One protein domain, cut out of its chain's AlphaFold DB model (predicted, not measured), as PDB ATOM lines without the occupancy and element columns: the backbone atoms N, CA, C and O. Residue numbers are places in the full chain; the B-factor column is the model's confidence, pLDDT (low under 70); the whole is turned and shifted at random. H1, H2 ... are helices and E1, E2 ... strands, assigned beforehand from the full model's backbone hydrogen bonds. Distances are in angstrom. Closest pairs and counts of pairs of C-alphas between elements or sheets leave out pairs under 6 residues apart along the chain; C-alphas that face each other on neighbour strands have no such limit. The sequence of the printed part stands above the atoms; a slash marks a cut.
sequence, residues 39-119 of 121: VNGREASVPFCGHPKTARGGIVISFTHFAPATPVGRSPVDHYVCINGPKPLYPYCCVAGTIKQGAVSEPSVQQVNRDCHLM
ATOM      1  N   VAL A  39     120.880  69.987 130.589       94.06
ATOM      2  CA  VAL A  39     122.158  69.941 129.874       94.06
ATOM      3  C   VAL A  39     123.250  69.822 130.922       94.06
ATOM      4  O   VAL A  39     123.336  70.655 131.824       94.06
ATOM      5  N   ASN A  40     124.050  68.755 130.859       92.56
ATOM      6  CA  ASN A  40     125.104  68.484 131.844       92.56
ATOM      7  C   ASN A  40     124.593  68.534 133.304       92.56
ATOM      8  O   ASN A  40     125.217  69.127 134.181       92.56
ATOM      9  N   GLY A  41     123.403  67.973 133.554       93.00
ATOM     10  CA  GLY A  41     122.762  67.936 134.878       93.00
ATOM     11  C   GLY A  41     122.103  69.247 135.335       93.00
ATOM     12  O   GLY A  41     121.404  69.248 136.352       93.00
ATOM     13  N   ARG A  42     122.253  70.346 134.587       96.56
ATOM     14  CA  ARG A  42     121.714  71.677 134.910       96.56
ATOM     15  C   ARG A  42     120.417  71.942 134.156       96.56
ATOM     16  O   ARG A  42     120.261  71.495 133.024       96.56
ATOM     17  N   GLU A  43     119.505  72.677 134.780       96.56
ATOM     18  CA  GLU A  43     118.243  73.079 134.153       96.56
ATOM     19  C   GLU A  43     118.478  74.101 133.051       96.56
ATOM     20  O   GLU A  43     119.117  75.133 133.260       96.56
ATOM     21  N   ALA A  44     117.937  73.801 131.878       96.75
ATOM     22  CA  ALA A  44     117.960  74.664 130.721       96.75
ATOM     23  C   ALA A  44     116.554  75.232 130.507       96.75
ATOM     24  O   ALA A  44     115.729  74.649 129.812       96.75
ATOM     25  N   SER A  45     116.270  76.351 131.170       95.06
ATOM     26  CA  SER A  45     114.936  76.960 131.236       95.06
ATOM     27  C   SER A  45     114.798  78.250 130.422       95.06
ATOM     28  O   SER A  45     113.691  78.774 130.299       95.06
ATOM     29  N   VAL A  46     115.893  78.775 129.858       95.94
ATOM     30  CA  VAL A  46     115.887  80.056 129.139       95.94
ATOM     31  C   VAL A  46     115.750  79.816 127.632       95.94
ATOM     32  O   VAL A  46     116.620  79.165 127.052       95.94
ATOM     33  N   PRO A  47     114.703  80.335 126.974       95.50
ATOM     34  CA  PRO A  47     114.427  80.051 125.569       95.50
ATOM     35  C   PRO A  47     115.182  80.991 124.620       95.50
ATOM     36  O   PRO A  47     115.162  82.216 124.767       95.50
ATOM     37  N   PHE A  48     115.797  80.409 123.596       95.88
ATOM     38  CA  PHE A  48     116.532  81.093 122.534       95.88
ATOM     39  C   PHE A  48     116.148  80.550 121.154       95.88
ATOM     40  O   PHE A  48     115.619  79.447 121.022       95.88
ATOM     41  N   CYS A  49     116.455  81.324 120.118       95.44
ATOM     42  CA  CYS A  49     116.294  80.975 118.715       95.44
ATOM     43  C   CYS A  49     117.613  81.205 117.976       95.44
ATOM     44  O   CYS A  49     118.122  82.326 117.947       95.44
ATOM     45  N   GLY A  50     118.149  80.148 117.366       94.31
ATOM     46  CA  GLY A  50     119.427  80.176 116.656       94.31
ATOM     47  C   GLY A  50     119.281  79.934 115.155       94.31
ATOM     48  O   GLY A  50     118.517  79.066 114.744       94.31
ATOM     49  N   HIS A  51     120.054  80.656 114.344       95.06
ATOM     50  CA  HIS A  51     120.295  80.353 112.932       95.06
ATOM     51  C   HIS A  51     121.711  79.774 112.770       95.06
ATOM     52  O   HIS A  51     122.688  80.539 112.685       95.06
ATOM     53  N   PRO A  52     121.862  78.439 112.763       93.75
ATOM     54  CA  PRO A  52     123.151  77.793 112.604       93.75
ATOM     55  C   PRO A  52     123.672  77.975 111.178       93.75
ATOM     56  O   PRO A  52     122.969  77.749 110.197       93.75
ATOM     57  N   LYS A  53     124.951  78.315 111.061       94.81
ATOM     58  CA  LYS A  53     125.713  78.178 109.824       94.81
ATOM     59  C   LYS A  53     126.280  76.768 109.771       94.81
ATOM     60  O   LYS A  53     127.015  76.362 110.676       94.81
ATOM     61  N   THR A  54     125.974  76.042 108.705       93.88
ATOM     62  CA  THR A  54     126.451  74.672 108.510       93.88
ATOM     63  C   THR A  54     127.548  74.607 107.450       93.88
ATOM     64  O   THR A  54     127.551  75.349 106.467       93.88
ATOM     65  N   ALA A  55     128.524  73.731 107.671       92.81
ATOM     66  CA  ALA A  55     129.486  73.323 106.656       92.81
ATOM     67  C   ALA A  55     128.902  72.201 105.777       92.81
ATOM     68  O   ALA A  55     127.816  71.673 106.037       92.81
ATOM     69  N   ARG A  56     129.656  71.792 104.745       91.00
ATOM     70  CA  ARG A  56     129.333  70.578 103.977       91.00
ATOM     71  C   ARG A  56     129.158  69.391 104.933       91.00
ATOM     72  O   ARG A  56     129.953  69.217 105.851       91.00
ATOM     73  N   GLY A  57     128.115  68.593 104.706       87.44
ATOM     74  CA  GLY A  57     127.763  67.462 105.571       87.44
ATOM     75  C   GLY A  57     126.869  67.811 106.768       87.44
ATOM     76  O   GLY A  57     126.664  66.960 107.621       87.44
ATOM     77  N   GLY A  58     126.331  69.037 106.849       87.12
ATOM     78  CA  GLY A  58     125.322  69.410 107.852       87.12
ATOM     79  C   GLY A  58     125.878  69.754 109.237       87.12
ATOM     80  O   GLY A  58     125.114  69.979 110.171       87.12
ATOM     81  N   ILE A  59     127.201  69.830 109.380       90.25
ATOM     82  CA  ILE A  59     127.862  70.141 110.651       90.25
ATOM     83  C   ILE A  59     127.696  71.629 110.961       90.25
ATOM     84  O   ILE A  59     128.118  72.472 110.169       90.25
ATOM     85  N   VAL A  60     127.123  71.962 112.119       92.81
ATOM     86  CA  VAL A  60     127.037  73.349 112.601       92.81
ATOM     87  C   VAL A  60     128.430  73.842 112.989       92.81
ATOM     88  O   VAL A  60     129.097  73.234 113.823       92.81
ATOM     89  N   ILE A  61     128.865  74.954 112.395       95.31
ATOM     90  CA  ILE A  61     130.199  75.538 112.617       95.31
ATOM     91  C   ILE A  61     130.159  76.908 113.298       95.31
ATOM     92  O   ILE A  61     131.117  77.290 113.966       95.31
ATOM     93  N   SER A  62     129.056  77.642 113.173       95.81
ATOM     94  CA  SER A  62     128.815  78.896 113.893       95.81
ATOM     95  C   SER A  62     127.323  79.214 113.923       95.81
ATOM     96  O   SER A  62     126.523  78.496 113.324       95.81
ATOM     97  N   PHE A  63     126.948  80.304 114.585       94.25
ATOM     98  CA  PHE A  63     125.622  80.904 114.471       94.25
ATOM     99  C   PHE A  63     125.747  82.251 113.766       94.25
ATOM    100  O   PHE A  63     126.697  82.994 114.006       94.25
ATOM    101  N   THR A  64     124.820  82.539 112.857       93.38
ATOM    102  CA  THR A  64     124.686  83.887 112.263       93.38
ATOM    103  C   THR A  64     123.710  84.761 113.043       93.38
ATOM    104  O   THR A  64     123.695  85.971 112.858       93.38
ATOM    105  N   HIS A  65     122.899  84.131 113.892       93.19
ATOM    106  CA  HIS A  65     121.939  84.755 114.784       93.19
ATOM    107  C   HIS A  65     121.669  83.801 115.951       93.19
ATOM    108  O   HIS A  65     121.485  82.603 115.722       93.19
ATOM    109  N   PHE A  66     121.623  84.307 117.178       94.88
ATOM    110  CA  PHE A  66     121.245  83.557 118.374       94.88
ATOM    111  C   PHE A  66     120.690  84.516 119.435       94.88
ATOM    112  O   PHE A  66     121.417  85.141 120.205       94.88
ATOM    113  N   ALA A  67     119.366  84.630 119.501       94.38
ATOM    114  CA  ALA A  67     118.698  85.629 120.334       94.38
ATOM    115  C   ALA A  67     117.601  85.009 121.209       94.38
ATOM    116  O   ALA A  67     117.156  83.894 120.924       94.38
ATOM    117  N   PRO A  68     117.150  85.698 122.276       94.94
ATOM    118  CA  PRO A  68     116.007  85.248 123.063       94.94
ATOM    119  C   PRO A  68     114.774  84.988 122.192       94.94
ATOM    120  O   PRO A  68     114.491  85.733 121.249       94.94
ATOM    121  N   ALA A  69     114.033  83.931 122.513       94.31
ATOM    122  CA  ALA A  69     112.794  83.623 121.811       94.31
ATOM    123  C   ALA A  69     111.672  84.598 122.189       94.31
ATOM    124  O   ALA A  69     111.679  85.195 123.267       94.31
ATOM    125  N   THR A  70     110.679  84.743 121.312       93.44
ATOM    126  CA  THR A  70     109.531  85.615 121.594       93.44
ATOM    127  C   THR A  70     108.523  84.878 122.474       93.44
ATOM    128  O   THR A  70     108.100  83.789 122.084       93.44
ATOM    129  N   PRO A  71     108.127  85.428 123.636       93.38
ATOM    130  CA  PRO A  71     107.077  84.837 124.456       93.38
ATOM    131  C   PRO A  71     105.704  85.020 123.800       93.38
ATOM    132  O   PRO A  71     105.401  86.085 123.263       93.38
ATOM    133  N   VAL A  72     104.859  83.998 123.895       91.75
ATOM    134  CA  VAL A  72     103.457  84.025 123.468       91.75
ATOM    135  C   VAL A  72     102.558  83.717 124.663       91.75
ATOM    136  O   VAL A  72     102.870  82.879 125.511       91.75
ATOM    137  N   GLY A  73     101.425  84.416 124.737       86.25
ATOM    138  CA  GLY A  73     100.505  84.353 125.872       86.25
ATOM    139  C   GLY A  73     100.782  85.423 126.935       86.25
ATOM    140  O   GLY A  73     101.781  86.140 126.901       86.25
ATOM    141  N   ARG A  74      99.838  85.569 127.871       82.12
ATOM    142  CA  ARG A  74      99.955  86.470 129.036       82.12
ATOM    143  C   ARG A  74     100.467  85.689 130.239       82.12
ATOM    144  O   ARG A  74     100.384  84.478 130.226       82.12
ATOM    145  N   SER A  75     100.935  86.372 131.283       81.19
ATOM    146  CA  SER A  75     101.526  85.739 132.472       81.19
ATOM    147  C   SER A  75     100.643  84.629 133.089       81.19
ATOM    148  O   SER A  75      99.524  84.941 133.505       81.19
ATOM    149  N   PRO A  76     101.148  83.382 133.228       82.75
ATOM    150  CA  PRO A  76     102.476  82.916 132.810       82.75
ATOM    151  C   PRO A  76     102.562  82.664 131.297       82.75
ATOM    152  O   PRO A  76     101.622  82.146 130.706       82.75
ATOM    153  N   VAL A  77     103.720  82.974 130.696       89.12
ATOM    154  CA  VAL A  77     103.993  82.694 129.272       89.12
ATOM    155  C   VAL A  77     103.606  81.251 128.939       89.12
ATOM    156  O   VAL A  77     104.037  80.319 129.623       89.12
ATOM    157  N   ASP A  78     102.798  81.079 127.896       89.06
ATOM    158  CA  ASP A  78     102.304  79.769 127.483       89.06
ATOM    159  C   ASP A  78     103.415  78.992 126.766       89.06
ATOM    160  O   ASP A  78     103.840  77.918 127.209       89.06
ATOM    161  N   HIS A  79     103.960  79.597 125.712       92.31
ATOM    162  CA  HIS A  79     105.022  79.035 124.887       92.31
ATOM    163  C   HIS A  79     105.887  80.134 124.254       92.31
ATOM    164  O   HIS A  79     105.630  81.328 124.409       92.31
ATOM    165  N   TYR A  80     106.933  79.724 123.541       93.25
ATOM    166  CA  TYR A  80     107.865  80.608 122.850       93.25
ATOM    167  C   TYR A  80     107.914  80.308 121.359       93.25
ATOM    168  O   TYR A  80     107.756  79.163 120.941       93.25
ATOM    169  N   VAL A  81     108.182  81.330 120.551       94.25
ATOM    170  CA  VAL A  81     108.284  81.205 119.094       94.25
ATOM    171  C   VAL A  81     109.555  81.851 118.555       94.25
ATOM    172  O   VAL A  81     110.079  82.827 119.101       94.25
ATOM    173  N   CYS A  82     110.032  81.314 117.432       93.50
ATOM    174  CA  CYS A  82     111.183  81.833 116.701       93.50
ATOM    175  C   CYS A  82     110.745  82.650 115.485       93.50
ATOM    176  O   CYS A  82     110.718  82.149 114.357       93.50
ATOM    177  N   ILE A  83     110.394  83.914 115.726       89.19
ATOM    178  CA  ILE A  83     109.917  84.850 114.691       89.19
ATOM    179  C   ILE A  83     110.930  85.943 114.334       89.19
ATOM    180  O   ILE A  83     110.853  86.506 113.248       89.19
ATOM    181  N   ASN A  84     111.905  86.201 115.208       83.44
ATOM    182  CA  ASN A  84     112.903  87.248 115.007       83.44
ATOM    183  C   ASN A  84     114.201  86.635 114.477       83.44
ATOM    184  O   ASN A  84     114.829  85.840 115.177       83.44
ATOM    185  N   GLY A  85     114.588  86.999 113.253       85.00
ATOM    186  CA  GLY A  85     115.859  86.604 112.642       85.00
ATOM    187  C   GLY A  85     115.723  85.848 111.312       85.00
ATOM    188  O   GLY A  85     114.612  85.540 110.870       85.00
ATOM    189  N   PRO A  86     116.858  85.553 110.654       87.75
ATOM    190  CA  PRO A  86     116.886  84.859 109.370       87.75
ATOM    191  C   PRO A  86     116.432  83.401 109.510       87.75
ATOM    192  O   PRO A  86     116.843  82.691 110.427       87.75
ATOM    193  N   LYS A  87     115.598  82.929 108.579       88.06
ATOM    194  CA  LYS A  87     115.131  81.534 108.534       88.06
ATOM    195  C   LYS A  87     116.157  80.624 107.833       88.06
ATOM    196  O   LYS A  87     116.801  81.097 106.897       88.06
ATOM    197  N   PRO A  88     116.300  79.347 108.244       90.75
ATOM    198  CA  PRO A  88     115.558  78.684 109.323       90.75
ATOM    199  C   PRO A  88     116.042  79.090 110.725       90.75
ATOM    200  O   PRO A  88     117.226  79.324 110.944       90.75
ATOM    201  N   LEU A  89     115.115  79.157 111.685       92.25
ATOM    202  CA  LEU A  89     115.432  79.363 113.101       92.25
ATOM    203  C   LEU A  89     115.107  78.097 113.883       92.25
ATOM    204  O   LEU A  89     114.019  77.542 113.735       92.25
ATOM    205  N   TYR A  90     116.029  77.699 114.750       93.75
ATOM    206  CA  TYR A  90     115.908  76.515 115.585       93.75
ATOM    207  C   TYR A  90     115.713  76.916 117.050       93.75
ATOM    208  O   TYR A  90     116.432  77.799 117.532       93.75
ATOM    209  N   PRO A  91     114.752  76.303 117.757       95.69
ATOM    210  CA  PRO A  91     114.494  76.590 119.160       95.69
ATOM    211  C   PRO A  91     115.508  75.898 120.076       95.69
ATOM    212  O   PRO A  91     115.783  74.708 119.941       95.69
ATOM    213  N   TYR A  92     116.037  76.638 121.046       96.25
ATOM    214  CA  TYR A  92     116.963  76.136 122.056       96.25
ATOM    215  C   TYR A  92     116.463  76.487 123.453       96.25
ATOM    216  O   TYR A  92     116.011  77.603 123.699       96.25
ATOM    217  N   CYS A  93     116.619  75.559 124.387       97.06
ATOM    218  CA  CYS A  93     116.503  75.834 125.812       97.06
ATOM    219  C   CYS A  93     117.905  75.835 126.418       97.06
ATOM    220  O   CYS A  93     118.622  74.844 126.310       97.06
ATOM    221  N   CYS A  94     118.314  76.943 127.027       97.50
ATOM    222  CA  CYS A  94     119.660  77.148 127.554       97.50
ATOM    223  C   CYS A  94     119.656  77.309 129.071       97.50
ATOM    224  O   CYS A  94     118.680  77.761 129.678       97.50
ATOM    225  N   VAL A  95     120.777  76.952 129.693       97.25
ATOM    226  CA  VAL A  95     120.991  77.181 131.119       97.25
ATOM    227  C   VAL A  95     121.059  78.684 131.404       97.25
ATOM    228  O   VAL A  95     121.643  79.460 130.649       97.25
ATOM    229  N   ALA A  96     120.454  79.121 132.507       94.88
ATOM    230  CA  ALA A  96     120.440  80.534 132.867       94.88
ATOM    231  C   ALA A  96     121.864  81.092 133.070       94.88
ATOM    232  O   ALA A  96     122.715  80.468 133.709       94.88
ATOM    233  N   GLY A  97     122.116  82.282 132.518       92.19
ATOM    234  CA  GLY A  97     123.370  83.025 132.686       92.19
ATOM    235  C   GLY A  97     124.569  82.522 131.871       92.19
ATOM    236  O   GLY A  97     125.635  83.126 131.948       92.19
ATOM    237  N   THR A  98     124.432  81.450 131.084       93.69
ATOM    238  CA  THR A  98     125.542  80.907 130.275       93.69
ATOM    239  C   THR A  98     125.626  81.517 128.879       93.69
ATOM    240  O   THR A  98     126.721  81.622 128.327       93.69
ATOM    241  N   ILE A  99     124.494  81.958 128.322       93.88
ATOM    242  CA  ILE A  99     124.412  82.717 127.071       93.88
ATOM    243  C   ILE A  99     124.134  84.181 127.419       93.88
ATOM    244  O   ILE A  99     123.118  84.500 128.039       93.88
ATOM    245  N   LYS A 100     125.050  85.080 127.040       85.62
ATOM    246  CA  LYS A 100     124.906  86.520 127.291       85.62
ATOM    247  C   LYS A 100     123.873  87.112 126.336       85.62
ATOM    248  O   LYS A 100     124.071  87.106 125.127       85.62
ATOM    249  N   GLN A 101     122.793  87.654 126.884       76.06
ATOM    250  CA  GLN A 101     121.800  88.394 126.107       76.06
ATOM    251  C   GLN A 101     122.367  89.765 125.706       76.06
ATOM    252  O   GLN A 101     123.010  90.423 126.522       76.06
ATOM    253  N   GLY A 102     122.157  90.188 124.455       71.25
ATOM    254  CA  GLY A 102     122.642  91.484 123.955       71.25
ATOM    255  C   GLY A 102     124.160  91.566 123.750       71.25
ATOM    256  O   GLY A 102     124.721  92.660 123.741       71.25
ATOM    257  N   ALA A 103     124.841  90.425 123.621       76.62
ATOM    258  CA  ALA A 103     126.256  90.401 123.270       76.62
ATOM    259  C   ALA A 103     126.493  90.962 121.856       76.62
ATOM    260  O   ALA A 103     125.659  90.811 120.968       76.62
ATOM    261  N   VAL A 104     127.666  91.568 121.640       76.38
ATOM    262  CA  VAL A 104     128.098  92.081 120.322       76.38
ATOM    263  C   VAL A 104     128.340  90.943 119.319       76.38
ATOM    264  O   VAL A 104     128.324  91.157 118.111       76.38
ATOM    265  N   SER A 105     128.568  89.727 119.816       85.56
ATOM    266  CA  SER A 105     128.853  88.541 119.016       85.56
ATOM    267  C   SER A 105     128.006  87.356 119.453       85.56
ATOM    268  O   SER A 105     127.768  87.160 120.648       85.56
ATOM    269  N   GLU A 106     127.662  86.516 118.485       92.44
ATOM    270  CA  GLU A 106     126.951  85.260 118.706       92.44
ATOM    271  C   GLU A 106     127.778  84.249 119.527       92.44
ATOM    272  O   GLU A 106     129.014  84.258 119.460       92.44
ATOM    273  N   PRO A 107     127.127  83.357 120.301       94.69
ATOM    274  CA  PRO A 107     127.818  82.312 121.044       94.69
ATOM    275  C   PRO A 107     128.489  81.307 120.099       94.69
ATOM    276  O   PRO A 107     128.028  81.038 118.987       94.69
ATOM    277  N   SER A 108     129.582  80.700 120.563       95.50
ATOM    278  CA  SER A 108     130.244  79.636 119.805       95.50
ATOM    279  C   SER A 108     129.418  78.346 119.821       95.50
ATOM    280  O   SER A 108     128.658  78.081 120.753       95.50
ATOM    281  N   VAL A 109     129.628  77.479 118.826       95.56
ATOM    282  CA  VAL A 109     128.991  76.148 118.788       95.56
ATOM    283  C   VAL A 109     129.320  75.330 120.033       95.56
ATOM    284  O   VAL A 109     128.452  74.669 120.587       95.56
ATOM    285  N   GLN A 110     130.556  75.420 120.524       96.31
ATOM    286  CA  GLN A 110     130.983  74.732 121.745       96.31
ATOM    287  C   GLN A 110     130.211  75.222 122.973       96.31
ATOM    288  O   GLN A 110     129.849  74.420 123.830       96.31
ATOM    289  N   GLN A 111     129.947  76.529 123.059       95.94
ATOM    290  CA  GLN A 111     129.162  77.106 124.142       95.94
ATOM    291  C   GLN A 111     127.701  76.659 124.065       95.94
ATOM    292  O   GLN A 111     127.176  76.171 125.060       95.94
ATOM    293  N   VAL A 112     127.072  76.739 122.889       96.56
ATOM    294  CA  VAL A 112     125.686  76.277 122.710       96.56
ATOM    295  C   VAL A 112     125.565  74.779 123.000       96.56
ATOM    296  O   VAL A 112     124.690  74.386 123.756       96.56
ATOM    297  N   ASN A 113     126.481  73.940 122.511       95.06
ATOM    298  CA  ASN A 113     126.450  72.496 122.776       95.06
ATOM    299  C   ASN A 113     126.664  72.146 124.256       95.06
ATOM    300  O   ASN A 113     126.164  71.130 124.732       95.06
ATOM    301  N   ARG A 114     127.432  72.959 124.989       96.81
ATOM    302  CA  ARG A 114     127.681  72.754 126.422       96.81
ATOM    303  C   ARG A 114     126.511  73.218 127.285       96.81
ATOM    304  O   ARG A 114     126.283  72.637 128.343       96.81
ATOM    305  N   ASP A 115     125.826  74.279 126.873       97.62
ATOM    306  CA  ASP A 115     124.918  75.023 127.743       97.62
ATOM    307  C   ASP A 115     123.456  75.041 127.267       97.62
ATOM    308  O   ASP A 115     122.602  75.565 127.983       97.62
ATOM    309  N   CYS A 116     123.149  74.480 126.097       97.56
ATOM    310  CA  CYS A 116     121.815  74.487 125.510       97.56
ATOM    311  C   CYS A 116     121.388  73.112 124.986       97.56
ATOM    312  O   CYS A 116     122.190  72.302 124.529       97.56
ATOM    313  N   HIS A 117     120.083  72.881 125.030       96.25
ATOM    314  CA  HIS A 117     119.391  71.754 124.432       96.25
ATOM    315  C   HIS A 117     118.647  72.247 123.190       96.25
ATOM    316  O   HIS A 117     117.856  73.189 123.281       96.25
ATOM    317  N   LEU A 118     118.914  71.638 122.035       95.00
ATOM    318  CA  LEU A 118     118.129  71.868 120.823       95.00
ATOM    319  C   LEU A 118     116.755  71.222 121.007       95.00
ATOM    320  O   LEU A 118     116.672  70.021 121.245       95.00
ATOM    321  N   MET A 119     115.691  72.007 120.871       92.69
ATOM    322  CA  MET A 119     114.327  71.501 120.944       92.69
ATOM    323  C   MET A 119     113.947  70.944 119.571       92.69
ATOM    324  O   MET A 119     113.781  71.688 118.606       92.69
TER     325      MET A 119
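AT A GLANCE: This is residues 39 to 119 of the 121 residues of an uncharacterized protein of Puccinia coronata f. sp. avenae (UniProt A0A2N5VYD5). A strongly twisted antiparallel sheet of four strands, E2, E1, E5 and E6, curls round one short helix, H1. The small hairpin of E3 and E4 forms an arm at one end of the long axis, and its loop, residues 73 to 78, sticks out free. The printed part has 81 residues with one named helix and six named strands, in the order E1, E2, E3, E4, E5, H1, E6; the class is mostly strand. The whole is compact, with a radius of gyration of the C-alphas of 12.6 A and spans of 42 by 30 by 25 A.

IN THESE COORDINATES: E1, residues 42 to 54, begins with C-alpha 42 at (121.714, 71.677, 134.910), is 27.0 A long and bends by 88 degrees at residue 46. E2, residues 60 to 68, is 19.3 A long and bends by 69 degrees at residue 64. It runs on into E3, residues 70 to 72, across a break of 1 residue, at 52 degrees. E4 is residues 79 to 81. E5, residues 90 to 95, is 16.4 A long. H1, residues 109 to 115, is 9.9 A long, with C-alpha 109 at (128.991, 76.148, 118.788). E6, residues 116 to 118, ends with C-alpha 118 at (118.129, 71.868, 120.823).

HOW THE PARTS SIT: The larger sheet runs E2, E1, E5, E6, with E2 and E6 as edge strands. E1 and E2 form a hairpin, antiparallel at 125 degrees; N 51 and O 65 are 2.8 A apart, within hydrogen-bond range. E1 and E5 are antiparallel at 142 degrees, with N 48 and O 92 at 2.8 A. E5 and E6 are antiparallel at 153 degrees, with N 117 and O 93 at 2.8 A. H1 is on this sheet, with 29 pairs of C-alphas within 10 A. The closest C-alphas of H1 and E2 are those of Val 109 and Ser 62, 5.6 A apart. In H1 every O i to N i+4 pair is within hydrogen-bond range. E3 and E4 form a hairpin, antiparallel at 138 degrees, with N 72 and O 79 at 2.8 A. E1 and E3 are only just apart, their closest C-alphas being 8.4 A from each other.

THE WHOLE: The two C-alphas farthest apart are those of Arg 56 and Ser 75, at 42.6 A. The printed part has no cut. The link from E5 to H1, residues 96 to 108, is long and holds no named element. The mean pLDDT of the printed part is 92.0, and no printed residue is under 70.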